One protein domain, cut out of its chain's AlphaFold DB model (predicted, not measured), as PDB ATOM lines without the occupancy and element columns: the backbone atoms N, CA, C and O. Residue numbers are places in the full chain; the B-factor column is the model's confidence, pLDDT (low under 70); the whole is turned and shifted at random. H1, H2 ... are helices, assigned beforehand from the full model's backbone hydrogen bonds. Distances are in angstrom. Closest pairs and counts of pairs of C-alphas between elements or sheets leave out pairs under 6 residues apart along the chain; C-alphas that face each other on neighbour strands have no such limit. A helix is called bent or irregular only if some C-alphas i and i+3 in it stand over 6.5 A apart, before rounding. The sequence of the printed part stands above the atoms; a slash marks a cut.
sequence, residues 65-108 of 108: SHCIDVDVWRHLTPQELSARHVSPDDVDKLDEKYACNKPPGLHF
ATOM      1  N   SER A  65     197.374 103.617 231.190       72.69
ATOM      2  CA  SER A  65     196.650 104.798 231.684       72.69
ATOM      3  C   SER A  65     197.269 106.112 231.212       72.69
ATOM      4  O   SER A  65     196.537 107.059 230.958       72.69
ATOM      5  N   HIS A  66     198.590 106.149 231.008       80.50
ATOM      6  CA  HIS A  66     199.284 107.328 230.487       80.50
ATOM      7  C   HIS A  66     198.807 107.740 229.091       80.50
ATOM      8  O   HIS A  66     198.897 108.910 228.743       80.50
ATOM      9  N   CYS A  67     198.251 106.815 228.305       80.50
ATOM     10  CA  CYS A  67     197.709 107.142 226.988       80.50
ATOM     11  C   CYS A  67     196.421 107.957 227.049       80.50
ATOM     12  O   CYS A  67     196.073 108.613 226.079       80.50
ATOM     13  N   ILE A  68     195.737 107.942 228.188       80.50
ATOM     14  CA  ILE A  68     194.528 108.735 228.415       80.50
ATOM     15  C   ILE A  68     194.922 110.163 228.735       80.50
ATOM     16  O   ILE A  68     194.354 111.088 228.174       80.50
ATOM     17  N   ASP A  69     195.934 110.332 229.585       82.44
ATOM     18  CA  ASP A  69     196.484 111.650 229.887       82.44
ATOM     19  C   ASP A  69     197.053 112.296 228.614       82.44
ATOM     20  O   ASP A  69     196.743 113.447 228.322       82.44
ATOM     21  N   VAL A  70     197.804 111.535 227.806       85.25
ATOM     22  CA  VAL A  70     198.316 111.986 226.498       85.25
ATOM     23  C   VAL A  70     197.180 112.369 225.545       85.25
ATOM     24  O   VAL A  70     197.263 113.421 224.915       85.25
ATOM     25  N   ASP A  71     196.117 111.565 225.447       84.12
ATOM     26  CA  ASP A  71     194.958 111.874 224.600       84.12
ATOM     27  C   ASP A  71     194.257 113.161 225.052       84.12
ATOM     28  O   ASP A  71     194.045 114.071 224.254       84.12
ATOM     29  N   VAL A  72     193.991 113.299 226.353       85.12
ATOM     30  CA  VAL A  72     193.413 114.520 226.927       85.12
ATOM     31  C   VAL A  72     194.298 115.727 226.625       85.12
ATOM     32  O   VAL A  72     193.791 116.754 226.181       85.12
ATOM     33  N   TRP A  73     195.613 115.618 226.825       88.25
ATOM     34  CA  TRP A  73     196.545 116.725 226.608       88.25
ATOM     35  C   TRP A  73     196.703 117.110 225.140       88.25
ATOM     36  O   TRP A  73     196.843 118.295 224.847       88.25
ATOM     37  N   ARG A  74     196.601 116.162 224.205       85.81
ATOM     38  CA  ARG A  74     196.633 116.459 222.764       85.81
ATOM     39  C   ARG A  74     195.462 117.299 222.273       85.81
ATOM     40  O   ARG A  74     195.594 117.976 221.258       85.81
ATOM     41  N   HIS A  75     194.340 117.275 222.984       86.69
ATOM     42  CA  HIS A  75     193.164 118.076 222.647       86.69
ATOM     43  C   HIS A  75     193.166 119.464 223.304       86.69
ATOM     44  O   HIS A  75     192.245 120.246 223.072       86.69
ATOM     45  N   LEU A  76     194.180 119.788 224.114       87.19
ATOM     46  CA  LEU A  76     194.303 121.085 224.775       87.19
ATOM     47  C   LEU A  76     195.019 122.111 223.899       87.19
ATOM     48  O   LEU A  76     195.928 121.802 223.129       87.19
ATOM     49  N   THR A  77     194.654 123.376 224.084       87.88
ATOM     50  CA  THR A  77     195.402 124.501 223.518       87.88
ATOM     51  C   THR A  77     196.762 124.677 224.211       87.88
ATOM     52  O   THR A  77     196.936 124.274 225.368       87.88
ATOM     53  N   PRO A  78     197.742 125.346 223.574       87.38
ATOM     54  CA  PRO A  78     199.031 125.631 224.207       87.38
ATOM     55  C   PRO A  78     198.914 126.407 225.530       87.38
ATOM     56  O   PRO A  78     199.687 126.165 226.456       87.38
ATOM     57  N   GLN A  79     197.933 127.312 225.653       82.06
ATOM     58  CA  GLN A  79     197.682 128.040 226.901       82.06
ATOM     59  C   GLN A  79     197.186 127.105 228.015       82.06
ATOM     60  O   GLN A  79     197.618 127.217 229.162       82.06
ATOM     61  N   GLU A  80     196.318 126.151 227.683       81.50
ATOM     62  CA  GLU A  80     195.775 125.164 228.622       81.50
ATOM     63  C   GLU A  80     196.790 124.088 229.029       81.50
ATOM     64  O   GLU A  80     196.704 123.557 230.140       81.50
ATOM     65  N   LEU A  81     197.743 123.767 228.153       87.81
ATOM     66  CA  LEU A  81     198.903 122.938 228.477       87.81
ATOM     67  C   LEU A  81     199.849 123.671 229.430       87.81
ATOM     68  O   LEU A  81     200.212 123.138 230.481       87.81
ATOM     69  N   SER A  82     200.158 124.936 229.130       85.31
ATOM     70  CA  SER A  82     201.004 125.780 229.979       85.31
ATOM     71  C   SER A  82     200.416 125.976 231.380       85.31
ATOM     72  O   SER A  82     201.147 125.855 232.359       85.31
ATOM     73  N   ALA A  83     199.098 126.174 231.500       90.38
ATOM     74  CA  ALA A  83     198.411 126.257 232.793       90.38
ATOM     75  C   ALA A  83     198.578 124.986 233.650       90.38
ATOM     76  O   ALA A  83     198.522 125.039 234.878       90.38
ATOM     77  N   ARG A  84     198.810 123.839 233.004       85.12
ATOM     78  CA  ARG A  84     199.070 122.545 233.644       85.12
ATOM     79  C   ARG A  84     200.563 122.238 233.791       85.12
ATOM     80  O   ARG A  84     200.898 121.163 234.268       85.12
ATOM     81  N   HIS A  85     201.443 123.176 233.431       90.56
ATOM     82  CA  HIS A  85     202.900 123.005 233.403       90.56
ATOM     83  C   HIS A  85     203.353 121.829 232.524       90.56
ATOM     84  O   HIS A  85     204.383 121.212 232.784       90.56
ATOM     85  N   VAL A  86     202.577 121.523 231.485       87.94
ATOM     86  CA  VAL A  86     202.893 120.491 230.498       87.94
ATOM     87  C   VAL A  86     203.324 121.193 229.218       87.94
ATOM     88  O   VAL A  86     202.630 122.092 228.742       87.94
ATOM     89  N   SER A  87     204.471 120.810 228.660       91.00
ATOM     90  CA  SER A  87     204.875 121.274 227.333       91.00
ATOM     91  C   SER A  87     204.388 120.306 226.248       91.00
ATOM     92  O   SER A  87     204.242 119.113 226.524       91.00
ATOM     93  N   PRO A  88     204.160 120.774 225.008       88.12
ATOM     94  CA  PRO A  88     203.868 119.886 223.883       88.12
ATOM     95  C   PRO A  88     204.932 118.791 223.705       88.12
ATOM     96  O   PRO A  88     204.587 117.626 223.533       88.12
ATOM     97  N   ASP A  89     206.213 119.138 223.869       90.94
ATOM     98  CA  ASP A  89     207.328 118.185 223.799       90.94
ATOM     99  C   ASP A  89     207.236 117.076 224.860       90.94
ATOM    100  O   ASP A  89     207.655 115.942 224.623       90.94
ATOM    101  N   ASP A  90     206.704 117.375 226.047       89.12
ATOM    102  CA  ASP A  90     206.511 116.366 227.090       89.12
ATOM    103  C   ASP A  90     205.359 115.416 226.751       89.12
ATOM    104  O   ASP A  90     205.463 114.216 227.014       89.12
ATOM    105  N   VAL A  91     204.294 115.923 226.119       88.56
ATOM    106  CA  VAL A  91     203.197 115.089 225.604       88.56
ATOM    107  C   VAL A  91     203.724 114.125 224.539       88.56
ATOM    108  O   VAL A  91     203.423 112.932 224.602       88.56
ATOM    109  N   ASP A  92     204.565 114.602 223.620       89.69
ATOM    110  CA  ASP A  92     205.141 113.775 222.553       89.69
ATOM    111  C   ASP A  92     206.117 112.718 223.087       89.69
ATOM    112  O   ASP A  92     206.044 111.550 222.697       89.69
ATOM    113  N   LYS A  93     206.970 113.069 224.058       88.50
ATOM    114  CA  LYS A  93     207.842 112.091 224.734       88.50
ATOM    115  C   LYS A  93     207.046 110.991 225.430       88.50
ATOM    116  O   LYS A  93     207.481 109.840 225.457       88.50
ATOM    117  N   LEU A  94     205.912 111.331 226.043       86.88
ATOM    118  CA  LEU A  94     205.058 110.357 226.722       86.88
ATOM    119  C   LEU A  94     204.310 109.473 225.725       86.88
ATOM    120  O   LEU A  94     204.229 108.264 225.949       86.88
ATOM    121  N   ASP A  95     203.833 110.041 224.617       85.19
ATOM    122  CA  ASP A  95     203.249 109.271 223.519       85.19
ATOM    123  C   ASP A  95     204.236 108.227 222.980       85.19
ATOM    124  O   ASP A  95     203.900 107.045 222.887       85.19
ATOM    125  N   GLU A  96     205.478 108.636 222.707       86.31
ATOM    126  CA  GLU A  96     206.524 107.739 222.216       86.31
ATOM    127  C   GLU A  96     206.886 106.673 223.258       86.31
ATOM    128  O   GLU A  96     206.888 105.474 222.960       86.31
ATOM    129  N   LYS A  97     207.123 107.086 224.510       85.31
ATOM    130  CA  LYS A  97     207.506 106.193 225.615       85.31
ATOM    131  C   LYS A  97     206.481 105.089 225.858       85.31
ATOM    132  O   LYS A  97     206.858 103.966 226.198       85.31
ATOM    133  N   TYR A  98     205.196 105.410 225.736       82.31
ATOM    134  CA  TYR A  98     204.104 104.479 226.020       82.31
ATOM    135  C   TYR A  98     203.433 103.917 224.764       82.31
ATOM    136  O   TYR A  98     202.521 103.098 224.889       82.31
ATOM    137  N   ALA A  99     203.928 104.282 223.577       81.00
ATOM    138  CA  ALA A  99     203.424 103.865 222.273       81.00
ATOM    139  C   ALA A  99     201.903 104.057 222.135       81.00
ATOM    140  O   ALA A  99     201.201 103.163 221.654       81.00
ATOM    141  N   CYS A 100     201.389 105.208 222.578       78.31
ATOM    142  CA  CYS A 100     199.949 105.430 222.714       78.31
ATOM    143  C   CYS A 100     199.216 105.498 221.370       78.31
ATOM    144  O   CYS A 100     198.077 105.047 221.284       78.31
ATOM    145  N   ASN A 101     199.890 105.937 220.305       70.44
ATOM    146  CA  ASN A 101     199.356 105.919 218.936       70.44
ATOM    147  C   ASN A 101     199.714 104.673 218.118       70.44
ATOM    148  O   ASN A 101     199.534 104.660 216.898       70.44
ATOM    149  N   LYS A 102     200.229 103.605 218.740       65.56
ATOM    150  CA  LYS A 102     200.486 102.366 218.002       65.56
ATOM    151  C   LYS A 102     199.168 101.605 217.843       65.56
ATOM    152  O   LYS A 102     198.624 101.157 218.856       65.56
ATOM    153  N   PRO A 103     198.651 101.414 216.612       58.31
ATOM    154  CA  PRO A 103     197.439 100.635 216.423       58.31
ATOM    155  C   PRO A 103     197.647  99.246 217.040       58.31
ATOM    156  O   PRO A 103     198.741  98.679 216.897       58.31
ATOM    157  N   PRO A 104     196.652  98.697 217.764       56.25
ATOM    158  CA  PRO A 104     196.744  97.338 218.265       56.25
ATOM    159  C   PRO A 104     196.991  96.442 217.056       56.25
ATOM    160  O   PRO A 104     196.164  96.384 216.149       56.25
ATOM    161  N   GLY A 105     198.179  95.837 217.001       53.12
ATOM    162  CA  GLY A 105     198.593  95.032 215.863       53.12
ATOM    163  C   GLY A 105     197.540  93.969 215.589       53.12
ATOM    164  O   GLY A 105     197.376  93.047 216.386       53.12
ATOM    165  N   LEU A 106     196.830  94.103 214.469       51.66
ATOM    166  CA  LEU A 106     196.158  92.981 213.838       51.66
ATOM    167  C   LEU A 106     197.280  92.108 213.279       51.66
ATOM    168  O   LEU A 106     197.736  92.286 212.154       51.66
ATOM    169  N   HIS A 107     197.810  91.239 214.133       49.09
ATOM    170  CA  HIS A 107     198.600  90.111 213.679       49.09
ATOM    171  C   HIS A 107     197.603  89.140 213.033       49.09
ATOM    172  O   HIS A 107     196.793  88.545 213.744       49.09
ATOM    173  N   PHE A 108     197.604  89.085 211.698       48.94
ATOM    174  CA  PHE A 108     196.949  88.028 210.924       48.94
ATOM    175  C   PHE A 108     197.843  86.790 210.876       48.94
ATOM    176  O   PHE A 108     199.082  86.976 210.804       48.94
TER     177      PHE A 108
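This is residues 65 to 108 of the 108 residues of an uncharacterized protein of Rhodanobacter denitrificans (UniProt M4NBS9). Two helices, the longer H3 and H1, sit side by side and run opposite ways, and the short helix H2 is turned across one end of this pair, between them along the chain. From the other end a tail sticks out, residues 102 to 108, and adds much of the length. The printed part has 44 residues with three named helices in the order H1, H2, H3 and no named strand; the class is all helix. The whole is loose, with a radius of gyration of the C-alphas of 12.1 A, and the C-alphas span 44 by 16 by 15 A.

The longest helix, H3, covers residues 88 to 98, from Pro 88 to Tyr 98. Its first and last C-alphas are 15.6 A apart, with C-alpha 88 at (203.868, 119.886, 223.883) and C-alpha 98 at (204.104, 104.479, 226.020). H1 covers residues 66 to 74, from His 66 to Arg 74, and measures 12.2 A from first to last C-alpha; C-alpha 66 is at (199.284, 107.328, 230.487). H2 covers residues 78 to 83, from Pro 78 to Ala 83, and measures 8.6 A. None of the three helices is bent.

H3 and H1 touch, with 9 pairs of C-alphas within 8 A. Their closest C-alphas are those of Val 91 and Val 70, 5.9 A apart. They run opposite ways at a shallow tilt of 28 degrees, and their centres are 9.4 A apart. H2 and H3 are close but not clearly touching; their closest C-alphas, those of Leu 81 and Pro 88, are 7.4 A apart. The lines of H2 and H3 are about perpendicular, at 86 degrees. H2 and H1 are also close but not clearly touching, with the closest C-alphas, those of Leu 81 and Trp 73, 6.9 A apart. H1 and H2 run opposite ways at a steep tilt of 60 degrees. In H1, H2 and H3 every O i to N i+4 pair is within hydrogen-bond range.

The two C-alphas farthest apart are those of Ala 83 and Phe 108, 44.1 A. The C-alphas of Ser 65 and Phe 108, the first and last printed residues, are 26.7 A apart. The printed part has no cut, and Phe 108, at (196.949, 88.028, 210.924), is the chain's last residue. The links from H1 to H2, 3 residues, and from H2 to H3, 4 residues, are both tight. Residues 102 to 108 stand free, with no C-alpha 8 or more residues away along the chain within 10 A. The same residues have pLDDT under 70 in this predicted model, and the mean of the printed part is 80.2.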